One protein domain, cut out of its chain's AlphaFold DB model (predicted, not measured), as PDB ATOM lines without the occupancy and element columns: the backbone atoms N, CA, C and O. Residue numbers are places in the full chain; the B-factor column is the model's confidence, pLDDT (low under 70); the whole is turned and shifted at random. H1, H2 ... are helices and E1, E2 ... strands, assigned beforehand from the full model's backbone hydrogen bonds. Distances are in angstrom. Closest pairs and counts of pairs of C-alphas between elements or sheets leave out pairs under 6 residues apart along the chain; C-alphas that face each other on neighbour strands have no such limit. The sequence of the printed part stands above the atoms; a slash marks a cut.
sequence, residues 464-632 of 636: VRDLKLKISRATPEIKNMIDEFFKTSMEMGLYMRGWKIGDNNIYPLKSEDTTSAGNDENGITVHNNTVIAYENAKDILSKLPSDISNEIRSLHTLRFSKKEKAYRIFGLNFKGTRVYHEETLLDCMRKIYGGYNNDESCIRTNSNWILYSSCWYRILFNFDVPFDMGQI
ATOM      1  N   VAL A 464     -37.745 -53.849 -25.680       88.19
ATOM      2  CA  VAL A 464     -37.363 -54.406 -24.371       88.19
ATOM      3  C   VAL A 464     -37.082 -55.903 -24.479       88.19
ATOM      4  O   VAL A 464     -36.119 -56.413 -23.907       88.19
ATOM      5  N   ARG A 465     -37.922 -56.610 -25.235       85.38
ATOM      6  CA  ARG A 465     -37.763 -58.039 -25.481       85.38
ATOM      7  C   ARG A 465     -36.509 -58.349 -26.294       85.38
ATOM      8  O   ARG A 465     -35.753 -59.234 -25.901       85.38
ATOM      9  N   ASP A 466     -36.290 -57.642 -27.398       86.56
ATOM     10  CA  ASP A 466     -35.110 -57.849 -28.241       86.56
ATOM     11  C   ASP A 466     -33.813 -57.591 -27.459       86.56
ATOM     12  O   ASP A 466     -32.888 -58.407 -27.469       86.56
ATOM     13  N   LEU A 467     -33.793 -56.521 -26.658       91.38
ATOM     14  CA  LEU A 467     -32.687 -56.235 -25.755       91.38
ATOM     15  C   LEU A 467     -32.480 -57.352 -24.723       91.38
ATOM     16  O   LEU A 467     -31.343 -57.763 -24.509       91.38
ATOM     17  N   LYS A 468     -33.544 -57.901 -24.119       90.06
ATOM     18  CA  LYS A 468     -33.417 -59.021 -23.169       90.06
ATOM     19  C   LYS A 468     -32.782 -60.256 -23.816       90.06
ATOM     20  O   LYS A 468     -31.913 -60.887 -23.211       90.06
ATOM     21  N   LEU A 469     -33.168 -60.582 -25.051       87.12
ATOM     22  CA  LEU A 469     -32.570 -61.686 -25.804       87.12
ATOM     23  C   LEU A 469     -31.076 -61.445 -26.051       87.12
ATOM     24  O   LEU A 469     -30.264 -62.332 -25.778       87.12
ATOM     25  N   LYS A 470     -30.703 -60.236 -26.483       90.31
ATOM     26  CA  LYS A 470     -29.298 -59.834 -26.661       90.31
ATOM     27  C   LYS A 470     -28.513 -59.922 -25.350       90.31
ATOM     28  O   LYS A 470     -27.443 -60.522 -25.330       90.31
ATOM     29  N   ILE A 471     -29.075 -59.423 -24.245       91.19
ATOM     30  CA  ILE A 471     -28.476 -59.503 -22.904       91.19
ATOM     31  C   ILE A 471     -28.241 -60.958 -22.506       91.19
ATOM     32  O   ILE A 471     -27.155 -61.279 -22.038       91.19
ATOM     33  N   SER A 472     -29.204 -61.861 -22.716       87.88
ATOM     34  CA  SER A 472     -29.060 -63.267 -22.308       87.88
ATOM     35  C   SER A 472     -27.837 -63.951 -22.937       87.88
ATOM     36  O   SER A 472     -27.149 -64.711 -22.253       87.88
ATOM     37  N   ARG A 473     -27.517 -63.591 -24.191       89.12
ATOM     38  CA  ARG A 473     -26.389 -64.102 -24.989       89.12
ATOM     39  C   ARG A 473     -25.094 -63.300 -24.819       89.12
ATOM     40  O   ARG A 473     -24.051 -63.722 -25.312       89.12
ATOM     41  N   ALA A 474     -25.151 -62.145 -24.161       92.38
ATOM     42  CA  ALA A 474     -24.003 -61.271 -23.975       92.38
ATOM     43  C   ALA A 474     -23.014 -61.826 -22.937       92.38
ATOM     44  O   ALA A 474     -23.391 -62.566 -22.019       92.38
ATOM     45  N   THR A 475     -21.744 -61.431 -23.067       94.88
ATOM     46  CA  THR A 475     -20.706 -61.791 -22.095       94.88
ATOM     47  C   THR A 475     -20.965 -61.119 -20.739       94.88
ATOM     48  O   THR A 475     -21.668 -60.101 -20.680       94.88
ATOM     49  N   PRO A 476     -20.416 -61.654 -19.632       95.25
ATOM     50  CA  PRO A 476     -20.543 -61.035 -18.314       95.25
ATOM     51  C   PRO A 476     -20.089 -59.569 -18.282       95.25
ATOM     52  O   PRO A 476     -20.731 -58.751 -17.634       95.25
ATOM     53  N   GLU A 477     -19.041 -59.209 -19.028       95.62
ATOM     54  CA  GLU A 477     -18.541 -57.832 -19.103       95.62
ATOM     55  C   GLU A 477     -19.586 -56.889 -19.705       95.62
ATOM     56  O   GLU A 477     -19.852 -55.821 -19.159       95.62
ATOM     57  N   ILE A 478     -20.233 -57.310 -20.796       95.38
ATOM     58  CA  ILE A 478     -21.298 -56.532 -21.435       95.38
ATOM     59  C   ILE A 478     -22.504 -56.420 -20.497       95.38
ATOM     60  O   ILE A 478     -23.050 -55.332 -20.342       95.38
ATOM     61  N   LYS A 479     -22.908 -57.516 -19.839       95.31
ATOM     62  CA  LYS A 479     -24.003 -57.501 -18.851       95.31
ATOM     63  C   LYS A 479     -23.729 -56.501 -17.727       95.31
ATOM     64  O   LYS A 479     -24.615 -55.714 -17.402       95.31
ATOM     65  N   ASN A 480     -22.502 -56.480 -17.206       95.25
ATOM     66  CA  ASN A 480     -22.085 -55.547 -16.160       95.25
ATOM     67  C   ASN A 480     -22.151 -54.093 -16.631       95.25
ATOM     68  O   ASN A 480     -22.660 -53.252 -15.905       95.25
ATOM     69  N   MET A 481     -21.707 -53.793 -17.854       96.06
ATOM     70  CA  MET A 481     -21.813 -52.439 -18.410       96.06
ATOM     71  C   MET A 481     -23.268 -51.995 -18.606       96.06
ATOM     72  O   MET A 481     -23.592 -50.823 -18.431       96.06
ATOM     73  N   ILE A 482     -24.163 -52.914 -18.975       96.12
ATOM     74  CA  ILE A 482     -25.594 -52.611 -19.106       96.12
ATOM     75  C   ILE A 482     -26.212 -52.335 -17.729       96.12
ATOM     76  O   ILE A 482     -26.961 -51.367 -17.591       96.12
ATOM     77  N   ASP A 483     -25.895 -53.140 -16.710       95.12
ATOM     78  CA  ASP A 483     -26.335 -52.860 -15.336       95.12
ATOM     79  C   ASP A 483     -25.771 -51.526 -14.834       95.12
ATOM     80  O   ASP A 483     -26.514 -50.708 -14.295       95.12
ATOM     81  N   GLU A 484     -24.490 -51.249 -15.096       94.31
ATOM     82  CA  GLU A 484     -23.834 -49.987 -14.752       94.31
ATOM     83  C   GLU A 484     -24.553 -48.795 -15.392       94.31
ATOM     84  O   GLU A 484     -24.865 -47.832 -14.699       94.31
ATOM     85  N   PHE A 485     -24.939 -48.885 -16.670       96.12
ATOM     86  CA  PHE A 485     -25.736 -47.847 -17.326       96.12
ATOM     87  C   PHE A 485     -27.052 -47.562 -16.584       96.12
ATOM     88  O   PHE A 485     -27.383 -46.400 -16.318       96.12
ATOM     89  N   PHE A 486     -27.819 -48.600 -16.235       95.56
ATOM     90  CA  PHE A 486     -29.082 -48.407 -15.518       95.56
ATOM     91  C   PHE A 486     -28.868 -47.956 -14.072       95.56
ATOM     92  O   PHE A 486     -29.673 -47.180 -13.556       95.56
ATOM     93  N   LYS A 487     -27.786 -48.391 -13.423       92.06
ATOM     94  CA  LYS A 487     -27.389 -47.931 -12.093       92.06
ATOM     95  C   LYS A 487     -27.047 -46.443 -12.119       92.06
ATOM     96  O   LYS A 487     -27.626 -45.694 -11.344       92.06
ATOM     97  N   THR A 488     -26.215 -45.989 -13.054       92.12
ATOM     98  CA  THR A 488     -25.876 -44.569 -13.221       92.12
ATOM     99  C   THR A 488     -27.105 -43.735 -13.590       92.12
ATOM    100  O   THR A 488     -27.282 -42.624 -13.090       92.12
ATOM    101  N   SER A 489     -28.013 -44.281 -14.406       93.44
ATOM    102  CA  SER A 489     -29.292 -43.631 -14.717       93.44
ATOM    103  C   SER A 489     -30.163 -43.474 -13.464       93.44
ATOM    104  O   SER A 489     -30.691 -42.396 -13.198       93.44
ATOM    105  N   MET A 490     -30.266 -44.516 -12.640       90.62
ATOM    106  CA  MET A 490     -30.953 -44.466 -11.348       90.62
ATOM    107  C   MET A 490     -30.292 -43.455 -10.394       90.62
ATOM    108  O   MET A 490     -30.993 -42.654  -9.776       90.62
ATOM    109  N   GLU A 491     -28.962 -43.438 -10.307       87.69
ATOM    110  CA  GLU A 491     -28.196 -42.491  -9.490       87.69
ATOM    111  C   GLU A 491     -28.445 -41.042  -9.906       87.69
ATOM    112  O   GLU A 491     -28.673 -40.196  -9.045       87.69
ATOM    113  N   MET A 492     -28.515 -40.756 -11.210       88.56
ATOM    114  CA  MET A 492     -28.918 -39.442 -11.720       88.56
ATOM    115  C   MET A 492     -30.274 -39.015 -11.135       88.56
ATOM    116  O   MET A 492     -30.409 -37.908 -10.612       88.56
ATOM    117  N   GLY A 493     -31.270 -39.907 -11.159       87.12
ATOM    118  CA  GLY A 493     -32.585 -39.649 -10.572       87.12
ATOM    119  C   GLY A 493     -32.547 -39.421  -9.055       87.12
ATOM    120  O   GLY A 493     -33.314 -38.608  -8.537       87.12
ATOM    121  N   LEU A 494     -31.645 -40.087  -8.331       83.50
ATOM    122  CA  LEU A 494     -31.437 -39.872  -6.897       83.50
ATOM    123  C   LEU A 494     -30.749 -38.523  -6.620       83.50
ATOM    124  O   LEU A 494     -31.246 -37.748  -5.799       83.50
ATOM    125  N   TYR A 495     -29.679 -38.183  -7.343       82.81
ATOM    126  CA  TYR A 495     -28.993 -36.894  -7.205       82.81
ATOM    127  C   TYR A 495     -29.939 -35.720  -7.429       82.81
ATOM    128  O   TYR A 495     -29.953 -34.789  -6.630       82.81
ATOM    129  N   MET A 496     -30.814 -35.801  -8.435       80.50
ATOM    130  CA  MET A 496     -31.836 -34.781  -8.710       80.50
ATOM    131  C   MET A 496     -32.800 -34.521  -7.544       80.50
ATOM    132  O   MET A 496     -33.475 -33.492  -7.516       80.50
ATOM    133  N   ARG A 497     -32.911 -35.455  -6.595       76.25
ATOM    134  CA  ARG A 497     -33.717 -35.303  -5.375       76.25
ATOM    135  C   ARG A 497     -32.888 -34.876  -4.162       76.25
ATOM    136  O   ARG A 497     -33.427 -34.826  -3.063       76.25
ATOM    137  N   GLY A 498     -31.603 -34.583  -4.353       73.00
ATOM    138  CA  GLY A 498     -30.682 -34.179  -3.296       73.00
ATOM    139  C   GLY A 498     -30.054 -35.340  -2.529       73.00
ATOM    140  O   GLY A 498     -29.449 -35.107  -1.490       73.00
ATOM    141  N   TRP A 499     -30.183 -36.588  -2.983       75.81
ATOM    142  CA  TRP A 499     -29.559 -37.716  -2.292       75.81
ATOM    143  C   TRP A 499     -28.039 -37.702  -2.443       75.81
ATOM    144  O   TRP A 499     -27.514 -37.541  -3.545       75.81
ATOM    145  N   LYS A 500     -27.328 -37.932  -1.339       71.00
ATOM    146  CA  LYS A 500     -25.895 -38.217  -1.350       71.00
ATOM    147  C   LYS A 500     -25.716 -39.702  -1.630       71.00
ATOM    148  O   LYS A 500     -26.144 -40.529  -0.834       71.00
ATOM    149  N   ILE A 501     -25.095 -40.036  -2.753       68.38
ATOM    150  CA  ILE A 501     -24.746 -41.411  -3.113       68.38
ATOM    151  C   ILE A 501     -23.237 -41.536  -2.920       68.38
ATOM    152  O   ILE A 501     -22.473 -40.822  -3.561       68.38
ATOM    153  N   GLY A 502     -22.818 -42.374  -1.977       61.94
ATOM    154  CA  GLY A 502     -21.418 -42.707  -1.728       61.94
ATOM    155  C   GLY A 502     -21.208 -44.219  -1.733       61.94
ATOM    156  O   GLY A 502     -22.167 -44.981  -1.605       61.94
ATOM    157  N   ASP A 503     -19.947 -44.643  -1.834       52.66
ATOM    158  CA  ASP A 503     -19.554 -46.050  -2.022       52.66
ATOM    159  C   ASP A 503     -20.000 -46.999  -0.888       52.66
ATOM    160  O   ASP A 503     -20.084 -48.206  -1.096       52.66
ATOM    161  N   ASN A 504     -20.335 -46.467   0.296       54.88
ATOM    162  CA  ASN A 504     -20.748 -47.237   1.481       54.88
ATOM    163  C   ASN A 504     -22.256 -47.171   1.792       54.88
ATOM    164  O   ASN A 504     -22.680 -47.621   2.859       54.88
ATOM    165  N   ASN A 505     -23.076 -46.586   0.918       60.94
ATOM    166  CA  ASN A 505     -24.485 -46.381   1.240       60.94
ATOM    167  C   ASN A 505     -25.294 -47.680   1.118       60.94
ATOM    168  O   ASN A 505     -25.363 -48.296   0.055       60.94
ATOM    169  N   ILE A 506     -25.956 -48.061   2.214       61.75
ATOM    170  CA  ILE A 506     -26.909 -49.173   2.250       61.75
ATOM    171  C   ILE A 506     -28.283 -48.615   1.888       61.75
ATOM    172  O   ILE A 506     -28.826 -47.769   2.594       61.75
ATOM    173  N   TYR A 507     -28.844 -49.088   0.782       65.12
ATOM    174  CA  TYR A 507     -30.207 -48.759   0.390       65.12
ATOM    175  C   TYR A 507     -31.241 -49.510   1.262       65.12
ATOM    176  O   TYR A 507     -30.954 -50.616   1.725       65.12
ATOM    177  N   PRO A 508     -32.453 -48.958   1.478       62.06
ATOM    178  CA  PRO A 508     -32.915 -47.647   1.026       62.06
ATOM    179  C   PRO A 508     -32.258 -46.501   1.795       62.06
ATOM    180  O   PRO A 508     -32.061 -46.574   3.007       62.06
ATOM    181  N   LEU A 509     -31.958 -45.427   1.069       66.88
ATOM    182  CA  LEU A 509     -31.429 -44.200   1.651       66.88
ATOM    183  C   LEU A 509     -32.503 -43.564   2.572       66.88
ATOM    184  O   LEU A 509     -33.705 -43.718   2.327       66.88
ATOM    185  N   LYS A 510     -32.102 -42.857   3.636       67.75
ATOM    186  CA  LYS A 510     -32.989 -42.173   4.605       67.75
ATOM    187  C   LYS A 510     -32.960 -40.657   4.424       67.75
ATOM    188  O   LYS A 510     -31.965 -40.114   3.987       67.75
ATOM    189  N   SER A 511     -33.988 -39.923   4.850       66.38
ATOM    190  CA  SER A 511     -34.031 -38.445   4.732       66.38
ATOM    191  C   SER A 511     -32.765 -37.711   5.217       66.38
ATOM    192  O   SER A 511     -32.449 -36.637   4.718       66.38
ATOM    193  N   GLU A 512     -32.019 -38.293   6.154       66.69
ATOM    194  CA  GLU A 512     -30.720 -37.813   6.653       66.69
ATOM    195  C   GLU A 512     -29.598 -37.831   5.590       66.69
ATOM    196  O   GLU A 512     -28.687 -37.007   5.639       66.69
ATOM    197  N   ASP A 513     -29.697 -38.710   4.592       69.81
ATOM    198  CA  ASP A 513     -28.777 -38.832   3.456       69.81
ATOM    199  C   ASP A 513     -29.090 -37.819   2.335       69.81
ATOM    200  O   ASP A 513     -28.490 -37.864   1.258       69.81
ATOM    201  N   THR A 514     -30.030 -36.894   2.562       68.44
ATOM    202  CA  THR A 514     -30.344 -35.806   1.626       68.44
ATOM    203  C   THR A 514     -29.530 -34.545   1.929       68.44
ATOM    204  O   THR A 514     -29.159 -34.248   3.067       68.44
ATOM    205  N   THR A 515     -29.203 -33.768   0.900       65.81
ATOM    206  CA  THR A 515     -28.617 -32.435   1.043       65.81
ATOM    207  C   THR A 515     -29.680 -31.471   1.563       65.81
ATOM    208  O   THR A 515     -30.691 -31.247   0.898       65.81
ATOM    209  N   SER A 516     -29.454 -30.873   2.733       56.34
ATOM    210  CA  SER A 516     -30.355 -29.883   3.326       56.34
ATOM    211  C   SER A 516     -30.458 -28.615   2.464       56.34
ATOM    212  O   SER A 516     -29.456 -28.081   1.980       56.34
ATOM    213  N   ALA A 517     -31.690 -28.120   2.301       47.44
ATOM    214  CA  ALA A 517     -32.089 -27.047   1.380       47.44
ATOM    215  C   ALA A 517     -31.615 -25.621   1.761       47.44
ATOM    216  O   ALA A 517     -32.175 -24.644   1.277       47.44
ATOM    217  N   GLY A 518     -30.622 -25.483   2.646       45.84
ATOM    218  CA  GLY A 518     -30.232 -24.197   3.245       45.84
ATOM    219  C   GLY A 518     -28.925 -23.570   2.749       45.84
ATOM    220  O   GLY A 518     -28.679 -22.417   3.082       45.84
ATOM    221  N   ASN A 519     -28.095 -24.283   1.976       48.97
ATOM    222  CA  ASN A 519     -26.803 -23.766   1.501       48.97
ATOM    223  C   ASN A 519     -26.768 -23.745  -0.033       48.97
ATOM    224  O   ASN A 519     -26.869 -24.801  -0.656       48.97
ATOM    225  N   ASP A 520     -26.563 -22.573  -0.640       47.25
ATOM    226  CA  ASP A 520     -26.477 -22.391  -2.102       47.25
ATOM    227  C   ASP A 520     -25.358 -23.231  -2.763       47.25
ATOM    228  O   ASP A 520     -25.471 -23.623  -3.926       47.25
ATOM    229  N   GLU A 521     -24.320 -23.623  -2.012       51.47
ATOM    230  CA  GLU A 521     -23.279 -24.570  -2.458       51.47
ATOM    231  C   GLU A 521     -23.829 -25.987  -2.743       51.47
ATOM    232  O   GLU A 521     -23.313 -26.716  -3.598       51.47
ATOM    233  N   ASN A 522     -24.929 -26.381  -2.089       52.47
ATOM    234  CA  ASN A 522     -25.537 -27.704  -2.260       52.47
ATOM    235  C   ASN A 522     -26.313 -27.824  -3.584       52.47
ATOM    236  O   ASN A 522     -26.326 -28.900  -4.182       52.47
ATOM    237  N   GLY A 523     -26.919 -26.736  -4.079       54.66
ATOM    238  CA  GLY A 523     -27.625 -26.725  -5.370       54.66
ATOM    239  C   GLY A 523     -26.678 -26.921  -6.560       54.66
ATOM    240  O   GLY A 523     -26.985 -27.674  -7.487       54.66
ATOM    241  N   ILE A 524     -25.484 -26.324  -6.480       58.91
ATOM    242  CA  ILE A 524     -24.394 -26.518  -7.449       58.91
ATOM    243  C   ILE A 524     -23.917 -27.978  -7.428       58.91
ATOM    244  O   ILE A 524     -23.712 -28.584  -8.478       58.91
ATOM    245  N   THR A 525     -23.813 -28.578  -6.240       68.62
ATOM    246  CA  THR A 525     -23.365 -29.968  -6.068       68.62
ATOM    247  C   THR A 525     -24.366 -30.978  -6.651       68.62
ATOM    248  O   THR A 525     -23.967 -31.910  -7.347       68.62
ATOM    249  N   VAL A 526     -25.674 -30.768  -6.451       71.12
ATOM    250  CA  VAL A 526     -26.735 -31.601  -7.047       71.12
ATOM    251  C   VAL A 526     -26.711 -31.540  -8.575       71.12
ATOM    252  O   VAL A 526     -26.775 -32.581  -9.238       71.12
ATOM    253  N   HIS A 527     -26.595 -30.336  -9.143       74.81
ATOM    254  CA  HIS A 527     -26.522 -30.160 -10.591       74.81
ATOM    255  C   HIS A 527     -25.270 -30.827 -11.174       74.81
ATOM    256  O   HIS A 527     -25.385 -31.610 -12.116       74.81
ATOM    257  N   ASN A 528     -24.100 -30.605 -10.566       77.31
ATOM    258  CA  ASN A 528     -22.843 -31.208 -11.006       77.31
ATOM    259  C   ASN A 528     -22.896 -32.741 -10.971       77.31
ATOM    260  O   ASN A 528     -22.538 -33.378 -11.956       77.31
ATOM    261  N   ASN A 529     -23.407 -33.342  -9.893       80.88
ATOM    262  CA  ASN A 529     -23.532 -34.801  -9.797       80.88
ATOM    263  C   ASN A 529     -24.517 -35.368 -10.831       80.88
ATOM    264  O   ASN A 529     -24.268 -36.422 -11.413       80.88
ATOM    265  N   THR A 530     -25.608 -34.649 -11.110       82.00
ATOM    266  CA  THR A 530     -26.577 -35.020 -12.157       82.00
ATOM    267  C   THR A 530     -25.931 -34.992 -13.547       82.00
ATOM    268  O   THR A 530     -26.129 -35.910 -14.343       82.00
ATOM    269  N   VAL A 531     -25.132 -33.959 -13.831       82.88
ATOM    270  CA  VAL A 531     -24.383 -33.801 -15.087       82.88
ATOM    271  C   VAL A 531     -23.333 -34.902 -15.250       82.88
ATOM    272  O   VAL A 531     -23.275 -35.532 -16.305       82.88
ATOM    273  N   ILE A 532     -22.554 -35.179 -14.200       86.50
ATOM    274  CA  ILE A 532     -21.545 -36.249 -14.188       86.50
ATOM    275  C   ILE A 532     -22.205 -37.606 -14.447       86.50
ATOM    276  O   ILE A 532     -21.732 -38.361 -15.291       86.50
ATOM    277  N   ALA A 533     -23.323 -37.909 -13.779       87.88
ATOM    278  CA  ALA A 533     -24.045 -39.161 -13.988       87.88
ATOM    279  C   ALA A 533     -24.540 -39.308 -15.440       87.88
ATOM    280  O   ALA A 533     -24.404 -40.374 -16.038       87.88
ATOM    281  N   TYR A 534     -25.063 -38.240 -16.049       90.75
ATOM    282  CA  TYR A 534     -25.497 -38.283 -17.447       90.75
ATOM    283  C   TYR A 534     -24.342 -38.534 -18.430       90.75
ATOM    284  O   TYR A 534     -24.476 -39.369 -19.328       90.75
ATOM    285  N   GLU A 535     -23.208 -37.846 -18.269       90.25
ATOM    286  CA  GLU A 535     -22.048 -38.064 -19.141       90.25
ATOM    287  C   GLU A 535     -21.441 -39.458 -18.934       90.25
ATOM    288  O   GLU A 535     -21.176 -40.147 -19.917       90.25
ATOM    289  N   ASN A 536     -21.364 -39.952 -17.694       91.88
ATOM    290  CA  ASN A 536     -20.955 -41.331 -17.413       91.88
ATOM    291  C   ASN A 536     -21.870 -42.351 -18.113       91.88
ATOM    292  O   ASN A 536     -21.387 -43.288 -18.748       91.88
ATOM    293  N   ALA A 537     -23.191 -42.153 -18.064       93.50
ATOM    294  CA  ALA A 537     -24.144 -43.025 -18.749       93.50
ATOM    295  C   ALA A 537     -23.935 -43.024 -20.278       93.50
ATOM    296  O   ALA A 537     -24.007 -44.075 -20.920       93.50
ATOM    297  N   LYS A 538     -23.627 -41.866 -20.878       93.44
ATOM    298  CA  LYS A 538     -23.294 -41.765 -22.311       93.44
ATOM    299  C   LYS A 538     -21.975 -42.445 -22.657       93.44
ATOM    300  O   LYS A 538     -21.909 -43.128 -23.681       93.44
ATOM    301  N   ASP A 539     -20.964 -42.296 -21.811       94.25
ATOM    302  CA  ASP A 539     -19.673 -42.951 -21.989       94.25
ATOM    303  C   ASP A 539     -19.826 -44.474 -21.941       94.25
ATOM    304  O   ASP A 539     -19.295 -45.169 -22.811       94.25
ATOM    305  N   ILE A 540     -20.619 -45.004 -21.005       95.50
ATOM    306  CA  ILE A 540     -20.947 -46.438 -20.943       95.50
ATOM    307  C   ILE A 540     -21.640 -46.889 -22.237       95.50
ATOM    308  O   ILE A 540     -21.198 -47.851 -22.869       95.50
ATOM    309  N   LEU A 541     -22.664 -46.159 -22.700       94.12
ATOM    310  CA  LEU A 541     -23.356 -46.460 -23.963       94.12
ATOM    311  C   LEU A 541     -22.425 -46.447 -25.181       94.12
ATOM    312  O   LEU A 541     -22.666 -47.183 -26.137       94.12
ATOM    313  N   SER A 542     -21.394 -45.603 -25.186       93.62
ATOM    314  CA  SER A 542     -20.447 -45.509 -26.304       93.62
ATOM    315  C   SER A 542     -19.501 -46.711 -26.390       93.62
ATOM    316  O   SER A 542     -19.019 -47.034 -27.475       93.62
ATOM    317  N   LYS A 543     -19.263 -47.383 -25.258       95.19
ATOM    318  CA  LYS A 543     -18.396 -48.563 -25.144       95.19
ATOM    319  C   LYS A 543     -19.138 -49.878 -25.421       95.19
ATOM    320  O   LYS A 543     -18.491 -50.893 -25.664       95.19
ATOM    321  N   LEU A 544     -20.471 -49.882 -25.366       95.50
ATOM    322  CA  LEU A 544     -21.287 -51.058 -25.678       95.50
ATOM    323  C   LEU A 544     -21.305 -51.359 -27.190       95.50
ATOM    324  O   LEU A 544     -21.229 -50.428 -27.999       95.50
ATOM    325  N   PRO A 545     -21.485 -52.635 -27.592       95.50
ATOM    326  CA  PRO A 545     -21.772 -52.997 -28.979       95.50
ATOM    327  C   PRO A 545     -22.910 -52.156 -29.568       95.50
ATOM    328  O   PRO A 545     -23.882 -51.832 -28.880       95.50
ATOM    329  N   SER A 546     -22.786 -51.773 -30.841       92.75
ATOM    330  CA  SER A 546     -23.686 -50.798 -31.469       92.75
ATOM    331  C   SER A 546     -25.141 -51.266 -31.512       92.75
ATOM    332  O   SER A 546     -26.048 -50.460 -31.322       92.75
ATOM    333  N   ASP A 547     -25.369 -52.559 -31.708       91.62
ATOM    334  CA  ASP A 547     -26.681 -53.195 -31.696       91.62
ATOM    335  C   ASP A 547     -27.349 -53.134 -30.314       91.62
ATOM    336  O   ASP A 547     -28.533 -52.818 -30.231       91.62
ATOM    337  N   ILE A 548     -26.601 -53.358 -29.231       93.88
ATOM    338  CA  ILE A 548     -27.096 -53.244 -27.849       93.88
ATOM    339  C   ILE A 548     -27.320 -51.774 -27.475       93.88
ATOM    340  O   ILE A 548     -28.373 -51.414 -26.951       93.88
ATOM    341  N   SER A 549     -26.345 -50.911 -27.768       94.31
ATOM    342  CA  SER A 549     -26.398 -49.479 -27.460       94.31
ATOM    343  C   SER A 549     -27.593 -48.802 -28.139       94.31
ATOM    344  O   SER A 549     -28.299 -48.006 -27.519       94.31
ATOM    345  N   ASN A 550     -27.881 -49.160 -29.394       92.75
ATOM    346  CA  ASN A 550     -29.042 -48.647 -30.119       92.75
ATOM    347  C   ASN A 550     -30.370 -49.113 -29.511       92.75
ATOM    348  O   ASN A 550     -31.294 -48.303 -29.426       92.75
ATOM    349  N   GLU A 551     -30.464 -50.359 -29.037       93.31
ATOM    350  CA  GLU A 551     -31.672 -50.816 -28.342       93.31
ATOM    351  C   GLU A 551     -31.877 -50.080 -27.020       93.31
ATOM    352  O   GLU A 551     -32.980 -49.597 -26.771       93.31
ATOM    353  N   ILE A 552     -30.821 -49.904 -26.215       94.00
ATOM    354  CA  ILE A 552     -30.907 -49.164 -24.945       94.00
ATOM    355  C   ILE A 552     -31.349 -47.716 -25.187       94.00
ATOM    356  O   ILE A 552     -32.235 -47.214 -24.497       94.00
ATOM    357  N   ARG A 553     -30.797 -47.052 -26.213       92.81
ATOM    358  CA  ARG A 553     -31.224 -45.702 -26.624       92.81
ATOM    359  C   ARG A 553     -32.691 -45.640 -27.029       92.81
ATOM    360  O   ARG A 553     -33.280 -44.569 -26.973       92.81
ATOM    361  N   SER A 554     -33.264 -46.756 -27.466       91.94
ATOM    362  CA  SER A 554     -34.633 -46.822 -27.961       91.94
ATOM    363  C   SER A 554     -35.663 -47.153 -26.871       91.94
ATOM    364  O   SER A 554     -36.864 -47.082 -27.155       91.94
ATOM    365  N   LEU A 555     -35.213 -47.474 -25.650       92.88
ATOM    366  CA  LEU A 555     -36.065 -47.790 -24.504       92.88
ATOM    367  C   LEU A 555     -36.897 -46.584 -24.075       92.88
ATOM    368  O   LEU A 555     -36.371 -45.499 -23.820       92.88
ATOM    369  N   HIS A 556     -38.206 -46.787 -23.975       92.44
ATOM    370  CA  HIS A 556     -39.149 -45.739 -23.609       92.44
ATOM    371  C   HIS A 556     -39.063 -45.362 -22.126       92.44
ATOM    372  O   HIS A 556     -38.691 -46.151 -21.263       92.44
ATOM    373  N   THR A 557     -39.468 -44.139 -21.811       90.19
ATOM    374  CA  THR A 557     -39.600 -43.702 -20.421       90.19
ATOM    375  C   THR A 557     -40.898 -44.235 -19.821       90.19
ATOM    376  O   THR A 557     -41.970 -44.149 -20.425       90.19
ATOM    377  N   LEU A 558     -40.832 -44.731 -18.589       87.75
ATOM    378  CA  LEU A 558     -41.996 -45.017 -17.765       87.75
ATOM    379  C   LEU A 558     -42.409 -43.785 -16.963       87.75
ATOM    380  O   LEU A 558     -41.637 -43.237 -16.174       87.75
ATOM    381  N   ARG A 559     -43.668 -43.370 -17.124       84.69
ATOM    382  CA  ARG A 559     -44.246 -42.242 -16.387       84.69
ATOM    383  C   ARG A 559     -45.193 -42.731 -15.302       84.69
ATOM    384  O   ARG A 559     -46.013 -43.610 -15.550       84.69
ATOM    385  N   PHE A 560     -45.098 -42.132 -14.118       75.69
ATOM    386  CA  PHE A 560     -45.988 -42.406 -12.987       75.69
ATOM    387  C   PHE A 560     -47.175 -41.434 -12.961       75.69
ATOM    388  O   PHE A 560     -47.060 -40.272 -13.363       75.69
ATOM    389  N   SER A 561     -48.305 -41.901 -12.432       71.69
ATOM    390  CA  SER A 561     -49.507 -41.110 -12.169       71.69
ATOM    391  C   SER A 561     -49.770 -41.069 -10.664       71.69
ATOM    392  O   SER A 561     -50.125 -42.081 -10.064       71.69
ATOM    393  N   LYS A 562     -49.638 -39.888 -10.034       67.62
ATOM    394  CA  LYS A 562     -49.878 -39.710  -8.580       67.62
ATOM    395  C   LYS A 562     -51.296 -40.078  -8.133       67.62
ATOM    396  O   LYS A 562     -51.519 -40.298  -6.949       67.62
ATOM    397  N   LYS A 563     -52.264 -40.064  -9.053       71.38
ATOM    398  CA  LYS A 563     -53.686 -40.279  -8.747       71.38
ATOM    399  C   LYS A 563     -54.056 -41.762  -8.666       71.38
ATOM    400  O   LYS A 563     -55.129 -42.089  -8.168       71.38
ATOM    401  N   GLU A 564     -53.201 -42.645  -9.168       74.50
ATOM    402  CA  GLU A 564     -53.478 -44.076  -9.253       74.50
ATOM    403  C   GLU A 564     -52.906 -44.825  -8.046       74.50
ATOM    404  O   GLU A 564     -51.871 -44.460  -7.487       74.50
ATOM    405  N   LYS A 565     -53.609 -45.882  -7.624       77.44
ATOM    406  CA  LYS A 565     -53.179 -46.708  -6.492       77.44
ATOM    407  C   LYS A 565     -51.896 -47.464  -6.837       77.44
ATOM    408  O   LYS A 565     -51.705 -47.891  -7.976       77.44
ATOM    409  N   ALA A 566     -51.051 -47.656  -5.825       77.94
ATOM    410  CA  ALA A 566     -49.912 -48.556  -5.926       77.94
ATOM    411  C   ALA A 566     -50.390 -49.983  -6.212       77.94
ATOM    412  O   ALA A 566     -51.393 -50.432  -5.652       77.94
ATOM    413  N   TYR A 567     -49.663 -50.691  -7.063       80.56
ATOM    414  CA  TYR A 567     -49.870 -52.098  -7.346       80.56
ATOM    415  C   TYR A 567     -48.528 -52.823  -7.382       80.56
ATOM    416  O   TYR A 567     -47.504 -52.256  -7.762       80.56
ATOM    417  N   ARG A 568     -48.532 -54.085  -6.953       84.25
ATOM    418  CA  ARG A 568     -47.323 -54.906  -6.876       84.25
ATOM    419  C   ARG A 568     -47.073 -55.619  -8.207       84.25
ATOM    420  O   ARG A 568     -48.030 -56.163  -8.770       84.25
ATOM    421  N   ILE A 569     -45.825 -55.600  -8.677       85.69
ATOM    422  CA  ILE A 569     -45.316 -56.366  -9.826       85.69
ATOM    423  C   ILE A 569     -43.954 -56.957  -9.445       85.69
ATOM    424  O   ILE A 569     -43.070 -56.210  -9.027       85.69
ATOM    425  N   PHE A 570     -43.772 -58.273  -9.584       86.12
ATOM    426  CA  PHE A 570     -42.518 -58.987  -9.292       86.12
ATOM    427  C   PHE A 570     -41.941 -58.628  -7.919       86.12
ATOM    428  O   PHE A 570     -40.754 -58.357  -7.758       86.12
ATOM    429  N   GLY A 571     -42.818 -58.549  -6.922       80.00
ATOM    430  CA  GLY A 571     -42.425 -58.226  -5.557       80.00
ATOM    431  C   GLY A 571     -42.325 -56.734  -5.222       80.00
ATOM    432  O   GLY A 571     -42.358 -56.434  -4.031       80.00
ATOM    433  N   LEU A 572     -42.311 -55.826  -6.207       79.50
ATOM    434  CA  LEU A 572     -42.068 -54.384  -6.036       79.50
ATOM    435  C   LEU A 572     -43.322 -53.531  -6.255       79.50
ATOM    436  O   LEU A 572     -44.216 -53.907  -7.015       79.50
ATOM    437  N   ASN A 573     -43.398 -52.375  -5.592       80.44
ATOM    438  CA  ASN A 573     -44.577 -51.509  -5.614       80.44
ATOM    439  C   ASN A 573     -44.470 -50.398  -6.669       80.44
ATOM    440  O   ASN A 573     -43.703 -49.454  -6.518       80.44
ATOM    441  N   PHE A 574     -45.314 -50.452  -7.699       78.19
ATOM    442  CA  PHE A 574     -45.395 -49.444  -8.759       78.19
ATOM    443  C   PHE A 574     -46.651 -48.578  -8.613       78.19
ATOM    444  O   PHE A 574     -47.733 -49.094  -8.340       78.19
ATOM    445  N   LYS A 575     -46.550 -47.255  -8.817       75.56
ATOM    446  CA  LYS A 575     -47.703 -46.333  -8.788       75.56
ATOM    447  C   LYS A 575     -48.046 -45.800 -10.173       75.56
ATOM    448  O   LYS A 575     -47.295 -45.010 -10.744       75.56
ATOM    449  N   GLY A 576     -49.208 -46.203 -10.693       69.69
ATOM    450  CA  GLY A 576     -49.796 -45.634 -11.912       69.69
ATOM    451  C   GLY A 576     -48.847 -45.559 -13.108       69.69
ATOM    452  O   GLY A 576     -48.812 -44.549 -13.812       69.69
ATOM    453  N   THR A 577     -47.982 -46.563 -13.246       78.69
ATOM    454  CA  THR A 577     -46.901 -46.577 -14.228       78.69
ATOM    455  C   THR A 577     -47.449 -46.899 -15.615       78.69
ATOM    456  O   THR A 577     -48.187 -47.870 -15.777       78.69
ATOM    457  N   ARG A 578     -47.068 -46.098 -16.614       83.19
ATOM    458  CA  ARG A 578     -47.383 -46.310 -18.034       83.19
ATOM    459  C   ARG A 578     -46.167 -46.053 -18.917       83.19
ATOM    460  O   ARG A 578     -45.353 -45.184 -18.604       83.19
ATOM    461  N   VAL A 579     -46.084 -46.765 -20.037       84.12
ATOM    462  CA  VAL A 579     -45.071 -46.520 -21.071       84.12
ATOM    463  C   VAL A 579     -45.394 -45.225 -21.800       84.12
ATOM    464  O   VAL A 579     -46.534 -45.005 -22.212       84.12
ATOM    465  N   TYR A 580     -44.399 -44.357 -21.952       86.44
ATOM    466  CA  TYR A 580     -44.521 -43.135 -22.731       86.44
ATOM    467  C   TYR A 580     -43.738 -43.269 -24.039       86.44
ATOM    468  O   TYR A 580     -42.531 -43.057 -24.083       86.44
ATOM    469  N   HIS A 581     -44.437 -43.648 -25.111       84.00
ATOM    470  CA  HIS A 581     -43.820 -44.031 -26.387       84.00
ATOM    471  C   HIS A 581     -43.127 -42.888 -27.147       84.00
ATOM    472  O   HIS A 581     -42.307 -43.147 -28.018       84.00
ATOM    473  N   GLU A 582     -43.439 -41.630 -26.830       85.56
ATOM    474  CA  GLU A 582     -42.874 -40.463 -27.522       85.56
ATOM    475  C   GLU A 582     -41.519 -40.013 -26.949       85.56
ATOM    476  O   GLU A 582     -40.899 -39.101 -27.489       85.56
ATOM    477  N   GLU A 583     -41.059 -40.601 -25.839       89.38
ATOM    478  CA  GLU A 583     -39.828 -40.187 -25.161       89.38
ATOM    479  C   GLU A 583     -39.040 -41.396 -24.662       89.38
ATOM    480  O   GLU A 583     -39.564 -42.242 -23.935       89.38
ATOM    481  N   THR A 584     -37.754 -41.447 -24.996       92.12
ATOM    482  CA  THR A 584     -36.840 -42.472 -24.482       92.12
ATOM    483  C   THR A 584     -36.292 -42.097 -23.108       92.12
ATOM    484  O   THR A 584     -36.288 -40.921 -22.738       92.12
ATOM    485  N   LEU A 585     -35.801 -43.076 -22.342       91.88
ATOM    486  CA  LEU A 585     -35.136 -42.814 -21.059       91.88
ATOM    487  C   LEU A 585     -34.001 -41.792 -21.230       91.88
ATOM    488  O   LEU A 585     -33.880 -40.845 -20.453       91.88
ATOM    489  N   LEU A 586     -33.221 -41.937 -22.303       91.44
ATOM    490  CA  LEU A 586     -32.111 -41.041 -22.602       91.44
ATOM    491  C   LEU A 586     -32.588 -39.630 -22.983       91.44
ATOM    492  O   LEU A 586     -31.953 -38.652 -22.592       91.44
ATOM    493  N   ASP A 587     -33.715 -39.497 -23.692       89.56
ATOM    494  CA  ASP A 587     -34.327 -38.190 -23.964       89.56
ATOM    495  C   ASP A 587     -34.769 -37.491 -22.677       89.56
ATOM    496  O   ASP A 587     -34.525 -36.291 -22.519       89.56
ATOM    497  N   CYS A 588     -35.371 -38.242 -21.749       87.94
ATOM    498  CA  CYS A 588     -35.774 -37.727 -20.444       87.94
ATOM    499  C   CYS A 588     -34.559 -37.202 -19.663       87.94
ATOM    500  O   CYS A 588     -34.584 -36.072 -19.172       87.94
ATOM    501  N   MET A 589     -33.461 -37.967 -19.635       89.12
ATOM    502  CA  MET A 589     -32.193 -37.548 -19.024       89.12
ATOM    503  C   MET A 589     -31.605 -36.304 -19.716       89.12
ATOM    504  O   MET A 589     -31.214 -35.340 -19.054       89.12
ATOM    505  N   ARG A 590     -31.599 -36.268 -21.055       85.94
ATOM    506  CA  ARG A 590     -31.040 -35.161 -21.851       85.94
ATOM    507  C   ARG A 590     -31.758 -33.832 -21.618       85.94
ATOM    508  O   ARG A 590     -31.099 -32.793 -21.593       85.94
ATOM    509  N   LYS A 591     -33.085 -33.839 -21.442       79.44
ATOM    510  CA  LYS A 591     -33.866 -32.616 -21.159       79.44
ATOM    511  C   LYS A 591     -33.377 -31.878 -19.913       79.44
ATOM    512  O   LYS A 591     -33.482 -30.660 -19.852       79.44
ATOM    513  N   ILE A 592     -32.827 -32.606 -18.946       70.62
ATOM    514  CA  ILE A 592     -32.294 -32.045 -17.700       70.62
ATOM    515  C   ILE A 592     -30.877 -31.495 -17.915       70.62
ATOM    516  O   ILE A 592     -30.539 -30.450 -17.367       70.62
ATOM    517  N   TYR A 593     -30.070 -32.159 -18.750       67.38
ATOM    518  CA  TYR A 593     -28.719 -31.713 -19.112       67.38
ATOM    519  C   TYR A 593     -28.717 -30.400 -19.921       67.38
ATOM    520  O   TYR A 593     -27.842 -29.562 -19.737       67.38
ATOM    521  N   GLY A 594     -29.700 -30.196 -20.807       60.16
ATOM    522  CA  GLY A 594     -29.745 -29.052 -21.733       60.16
ATOM    523  C   GLY A 594     -30.155 -27.694 -21.141       60.16
ATOM    524  O   GLY A 594     -30.168 -26.711 -21.877       60.16
ATOM    525  N   GLY A 595     -30.489 -27.626 -19.848       55.62
ATOM    526  CA  GLY A 595     -31.031 -26.424 -19.208       55.62
ATOM    527  C   GLY A 595     -32.530 -26.215 -19.478       55.62
ATOM    528  O   GLY A 595     -33.041 -26.448 -20.575       55.62
ATOM    529  N   TYR A 596     -33.262 -25.792 -18.445       50.41
ATOM    530  CA  TYR A 596     -34.711 -25.587 -18.475       50.41
ATOM    531  C   TYR A 596     -35.088 -24.319 -19.252       50.41
ATOM    532  O   TYR A 596     -35.111 -23.238 -18.677       50.41
ATOM    533  N   ASN A 597     -35.440 -24.448 -20.532       42.75
ATOM    534  CA  ASN A 597     -36.038 -23.343 -21.297       42.75
ATOM    535  C   ASN A 597     -37.574 -23.413 -21.419       42.75
ATOM    536  O   ASN A 597     -38.143 -22.558 -22.084       42.75
ATOM    537  N   ASN A 598     -38.260 -24.374 -20.783       40.19
ATOM    538  CA  ASN A 598     -39.724 -24.499 -20.856       40.19
ATOM    539  C   ASN A 598     -40.355 -24.774 -19.479       40.19
ATOM    540  O   ASN A 598     -39.958 -25.715 -18.787       40.19
ATOM    541  N   ASP A 599     -41.401 -24.008 -19.158       42.19
ATOM    542  CA  ASP A 599     -42.246 -24.014 -17.948       42.19
ATOM    543  C   ASP A 599     -42.986 -25.342 -17.632       42.19
ATOM    544  O   ASP A 599     -43.850 -25.386 -16.757       42.19
ATOM    545  N   GLU A 600     -42.678 -26.458 -18.302       39.97
ATOM    546  CA  GLU A 600     -43.526 -27.663 -18.271       39.97
ATOM    547  C   GLU A 600     -42.952 -28.887 -17.532       39.97
ATOM    548  O   GLU A 600     -43.674 -29.868 -17.347       39.97
ATOM    549  N   SER A 601     -41.698 -28.886 -17.054       50.66
ATOM    550  CA  SER A 601     -41.155 -30.066 -16.349       50.66
ATOM    551  C   SER A 601     -40.447 -29.737 -15.033       50.66
ATOM    552  O   SER A 601     -39.394 -29.120 -14.990       50.66
ATOM    553  N   CYS A 602     -41.028 -30.177 -13.916       65.06
ATOM    554  CA  CYS A 602     -40.402 -30.098 -12.597       65.06
ATOM    555  C   CYS A 602     -39.290 -31.162 -12.487       65.06
ATOM    556  O   CYS A 602     -39.556 -32.333 -12.767       65.06
ATOM    557  N   ILE A 603     -38.084 -30.789 -12.022       71.44
ATOM    558  CA  ILE A 603     -36.948 -31.697 -11.701       71.44
ATOM    559  C   ILE A 603     -37.435 -32.966 -10.986       71.44
ATOM    560  O   ILE A 603     -37.048 -34.081 -11.324       71.44
ATOM    561  N   ARG A 604     -38.364 -32.801 -10.042       69.94
ATOM    562  CA  ARG A 604     -38.930 -33.884  -9.234       69.94
ATOM    563  C   ARG A 604     -39.790 -34.878 -10.018       69.94
ATOM    564  O   ARG A 604     -39.858 -36.051  -9.668       69.94
ATOM    565  N   THR A 605     -40.483 -34.415 -11.053       76.19
ATOM    566  CA  THR A 605     -41.298 -35.283 -11.909       76.19
ATOM    567  C   THR A 605     -40.402 -36.119 -12.817       76.19
ATOM    568  O   THR A 605     -40.593 -37.332 -12.901       76.19
ATOM    569  N   ASN A 606     -39.388 -35.500 -13.426       81.50
ATOM    570  CA  ASN A 606     -38.453 -36.202 -14.305       81.50
ATOM    571  C   ASN A 606     -37.567 -37.183 -13.523       81.50
ATOM    572  O   ASN A 606     -37.327 -38.290 -13.997       81.50
ATOM    573  N   SER A 607     -37.142 -36.833 -12.302       84.19
ATOM    574  CA  SER A 607     -36.355 -37.743 -11.460       84.19
ATOM    575  C   SER A 607     -37.120 -39.023 -11.125       84.19
ATOM    576  O   SER A 607     -36.563 -40.113 -11.214       84.19
ATOM    577  N   ASN A 608     -38.422 -38.922 -10.841       82.19
ATOM    578  CA  ASN A 608     -39.281 -40.095 -10.701       82.19
ATOM    579  C   ASN A 608     -39.318 -40.931 -11.985       82.19
ATOM    580  O   ASN A 608     -39.174 -42.143 -11.915       82.19
ATOM    581  N   TRP A 609     -39.496 -40.320 -13.157       87.25
ATOM    582  CA  TRP A 609     -39.536 -41.070 -14.418       87.25
ATOM    583  C   TRP A 609     -38.236 -41.829 -14.690       87.25
ATOM    584  O   TRP A 609     -38.282 -43.002 -15.060       87.25
ATOM    585  N   ILE A 610     -37.090 -41.202 -14.427       89.94
ATOM    586  CA  ILE A 610     -35.773 -41.829 -14.565       89.94
ATOM    587  C   ILE A 610     -35.624 -43.001 -13.587       89.94
ATOM    588  O   ILE A 610     -35.241 -44.093 -14.008       89.94
ATOM    589  N   LEU A 611     -35.979 -42.813 -12.311       87.88
ATOM    590  CA  LEU A 611     -35.917 -43.869 -11.294       87.88
ATOM    591  C   LEU A 611     -36.818 -45.054 -11.651       87.88
ATOM    592  O   LEU A 611     -36.361 -46.194 -11.668       87.88
ATOM    593  N   TYR A 612     -38.080 -44.789 -11.994       86.75
ATOM    594  CA  TYR A 612     -39.049 -45.822 -12.362       86.75
ATOM    595  C   TYR A 612     -38.620 -46.604 -13.598       86.75
ATOM    596  O   TYR A 612     -38.692 -47.830 -13.588       86.75
ATOM    597  N   SER A 613     -38.136 -45.916 -14.631       90.69
ATOM    598  CA  SER A 613     -37.651 -46.566 -15.852       90.69
ATOM    599  C   SER A 613     -36.415 -47.419 -15.572       90.69
ATOM    600  O   SER A 613     -36.370 -48.582 -15.958       90.69
ATOM    601  N   SER A 614     -35.433 -46.867 -14.854       92.12
ATOM    602  CA  SER A 614     -34.168 -47.555 -14.576       92.12
ATOM    603  C   SER A 614     -34.389 -48.795 -13.713       92.12
ATOM    604  O   SER A 614     -33.946 -49.881 -14.078       92.12
ATOM    605  N   CYS A 615     -35.139 -48.678 -12.614       89.50
ATOM    606  CA  CYS A 615     -35.453 -49.822 -11.760       89.50
ATOM    607  C   CYS A 615     -36.291 -50.872 -12.495       89.50
ATOM    608  O   CYS A 615     -36.009 -52.058 -12.371       89.50
ATOM    609  N   TRP A 616     -37.275 -50.462 -13.303       89.56
ATOM    610  CA  TRP A 616     -38.056 -51.389 -14.127       89.56
ATOM    611  C   TRP A 616     -37.179 -52.221 -15.058       89.56
ATOM    612  O   TRP A 616     -37.284 -53.447 -15.072       89.56
ATOM    613  N   TYR A 617     -36.284 -51.571 -15.802       92.50
ATOM    614  CA  TYR A 617     -35.391 -52.274 -16.715       92.50
ATOM    615  C   TYR A 617     -34.396 -53.169 -15.980       92.50
ATOM    616  O   TYR A 617     -34.174 -54.296 -16.417       92.50
ATOM    617  N   ARG A 618     -33.889 -52.749 -14.816       92.75
ATOM    618  CA  ARG A 618     -33.053 -53.610 -13.964       92.75
ATOM    619  C   ARG A 618     -33.795 -54.866 -13.516       92.75
ATOM    620  O   ARG A 618     -33.277 -55.960 -13.705       92.75
ATOM    621  N   ILE A 619     -35.044 -54.744 -13.057       90.38
ATOM    622  CA  ILE A 619     -35.886 -55.907 -12.720       90.38
ATOM    623  C   ILE A 619     -36.035 -56.804 -13.941       90.38
ATOM    624  O   ILE A 619     -35.772 -58.000 -13.853       90.38
ATOM    625  N   LEU A 620     -36.457 -56.255 -15.080       90.25
ATOM    626  CA  LEU A 620     -36.715 -57.045 -16.282       90.25
ATOM    627  C   LEU A 620     -35.482 -57.792 -16.788       90.25
ATOM    628  O   LEU A 620     -35.627 -58.898 -17.305       90.25
ATOM    629  N   PHE A 621     -34.291 -57.223 -16.632       91.94
ATOM    630  CA  PHE A 621     -33.033 -57.836 -17.058       91.94
ATOM    631  C   PHE A 621     -32.338 -58.650 -15.957       91.94
ATOM    632  O   PHE A 621     -31.230 -59.129 -16.177       91.94
ATOM    633  N   ASN A 622     -33.016 -58.882 -14.826       90.50
ATOM    634  CA  ASN A 622     -32.522 -59.646 -13.674       90.50
ATOM    635  C   ASN A 622     -31.258 -59.054 -13.034       90.50
ATOM    636  O   ASN A 622     -30.387 -59.786 -12.574       90.50
ATOM    637  N   PHE A 623     -31.182 -57.727 -12.993       91.50
ATOM    638  CA  PHE A 623     -30.217 -57.000 -12.181       91.50
ATOM    639  C   PHE A 623     -30.810 -56.650 -10.814       91.50
ATOM    640  O   PHE A 623     -32.026 -56.469 -10.672       91.50
ATOM    641  N   ASP A 624     -29.941 -56.507  -9.816       87.62
ATOM    642  CA  ASP A 624     -30.347 -56.190  -8.449       87.62
ATOM    643  C   ASP A 624     -30.906 -54.770  -8.353       87.62
ATOM    644  O   ASP A 624     -30.230 -53.788  -8.678       87.62
ATOM    645  N   VAL A 625     -32.134 -54.644  -7.847       84.88
ATOM    646  CA  VAL A 625     -32.719 -53.342  -7.519       84.88
ATOM    647  C   VAL A 625     -32.495 -53.041  -6.042       84.88
ATOM    648  O   VAL A 625     -32.942 -53.807  -5.190       84.88
ATOM    649  N   PRO A 626     -31.833 -51.922  -5.713       76.69
ATOM    650  CA  PRO A 626     -31.355 -51.692  -4.358       76.69
ATOM    651  C   PRO A 626     -32.442 -51.285  -3.345       76.69
ATOM    652  O   PRO A 626     -32.177 -51.301  -2.149       76.69
ATOM    653  N   PHE A 627     -33.650 -50.907  -3.774       74.19
ATOM    654  CA  PHE A 627     -34.740 -50.497  -2.876       74.19
ATOM    655  C   PHE A 627     -36.129 -50.676  -3.509       74.19
ATOM    656  O   PHE A 627     -36.258 -50.777  -4.730       74.19
ATOM    657  N   ASP A 628     -37.183 -50.686  -2.683       71.56
ATOM    658  CA  ASP A 628     -38.564 -50.737  -3.177       71.56
ATOM    659  C   ASP A 628     -38.998 -49.366  -3.710       71.56
ATOM    660  O   ASP A 628     -38.875 -48.337  -3.044       71.56
ATOM    661  N   MET A 629     -39.571 -49.358  -4.911       71.81
ATOM    662  CA  MET A 629     -40.075 -48.169  -5.597       71.81
ATOM    663  C   MET A 629     -41.138 -47.418  -4.783       71.81
ATOM    664  O   MET A 629     -41.234 -46.193  -4.877       71.81
ATOM    665  N   GLY A 630     -41.885 -48.125  -3.925       65.44
ATOM    666  CA  GLY A 630     -42.844 -47.512  -3.003       65.44
ATOM    667  C   GLY A 630     -42.218 -46.516  -2.017       65.44
ATOM    668  O   GLY A 630     -42.900 -45.583  -1.599       65.44
ATOM    669  N   GLN A 631     -40.927 -46.662  -1.700       66.75
ATOM    670  CA  GLN A 631     -40.197 -45.818  -0.743       66.75
ATOM    671  C   GLN A 631     -39.738 -44.480  -1.347       66.75
ATOM    672  O   GLN A 631     -39.363 -43.563  -0.619       66.75
ATOM    673  N   ILE A 632     -39.794 -44.324  -2.675       64.81
ATOM    674  CA  ILE A 632     -39.390 -43.084  -3.363       64.81
ATOM    675  C   ILE A 632     -40.409 -41.955  -3.141       64.81
ATOM    676  O   ILE A 632     -40.073 -40.770  -3.233       64.81
TER     677      ILE A 632
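What this domain is: This is residues 464 to 632 of the 636 residues of an uncharacterized protein of viral metagenome (UniProt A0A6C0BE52). Four helices, the long H3, H2 and H6 with the shorter H5, make a loose bundle in a ring, each running the opposite way to the next, while H1 and H4 pack on each other at one end of it. On the H6 side are two small two-stranded sheets, E1 with E4 and the hairpin of E2 and E3, with the short H7 beside E3; a long unnamed stretch, residues 496 to 519, links H2 to H3, and residues 595 to 600 stick out. The printed part has 169 residues with seven named helices and four named strands, in the order H1 H2 H3 H4 E1 E2 E3 E4 H5 H6 H7; both sheets are antiparallel and the class is mostly helix. The whole is compact, with a radius of gyration of the C-alphas of 15.7 A and spans of 49 by 37 by 36 A.

How they stand to each other: Begin with strand E1, residues 556 to 559, and E4, residues 578 to 584: they are antiparallel neighbours, with N 557 and O 583 2.8 A apart and N 580 and O 557 2.9 A apart, both within hydrogen-bond range. Look next at E2, residues 566 to 569, and E3, residues 572 to 575, an antiparallel hairpin where N 567 and O 574 are 2.8 A apart, within hydrogen-bond range. E3 runs on into E4 across a break of 2 residues, at 77 degrees. Go on to H6, residues 603 to 620, one of two hubs touching three helices each; the closest C-alphas of E1 and H6, Leu 558 and Ser 613, are 5.0 A apart. H6 touches H2, residues 476 to 495, at a shallow tilt of 24 degrees, opposite ways, closest at the C-alphas of Gly 493 and Ser 607, 4.3 A. H2 and H3, residues 520 to 543, form a helical hairpin with a shallow tilt of 21 degrees, and the C-alphas of Met 492 and Thr 530 come closest, at 5.0 A. The other hub, H5, residues 585 to 593, makes a helical hairpin with H6 at 29 degrees, a shallow tilt, the closest C-alphas being Leu 585 and Ile 610, 6.6 A. H3 touches H5 with residues 530 to 534 alone, at a steep tilt of 40 degrees, closest at the C-alphas of Val 531 and Tyr 593, 6.3 A; H3 and H6 are apart. H4, residues 546 to 554, and H5 only just touch, with 3 pairs of C-alphas within 8 A, and only at their ends, where the C-alphas of Arg 553 and Leu 586 are 6.2 A apart. H1, residues 464 to 473, touches H4 at a shallow tilt of 30 degrees, opposite ways, closest at the C-alphas of Leu 467 and Glu 551, 6.1 A. H7, residues 629 to 632, only just touches H6, with 3 pairs of C-alphas within 8 A, the closest being Tyr 612 and Met 629, 7.2 A; the closest C-alphas of E3 and H7, Asn 573 and Gly 630, are 5.1 A apart. Every O i to N i+4 pair is within hydrogen-bond range in H1, H2, H4 and H6, against 19 of 20 in H3 and 4 of 5 in H5, while H7 is too short for such a pair.

Where its parts are: Find C-alpha 464 at (-37.363, -54.406, -24.371), where H1 begins. H2 covers 27.9 A. C-alpha 520 at (-26.477, -22.391, -2.102) opens H3, which runs 35.8 A to C-alpha 543. H4 spans 12.2 A and E4 12.9 A; E1, E2 and E3 have four residues each. H5 covers 13.0 A and H6 25.8 A. H7 ends at C-alpha 632, (-39.390, -43.084, -3.363).

The domain as a whole: The two C-alphas farthest apart, Arg 473 and Gly 518, are 49.0 A from each other. The printed part has no cut, and the link from H2 to H3, 24 residues, is long. Mean pLDDT of the printed part is 80.0; look for values under 70 at, among others, residues 501 to 525 and 593 to 602.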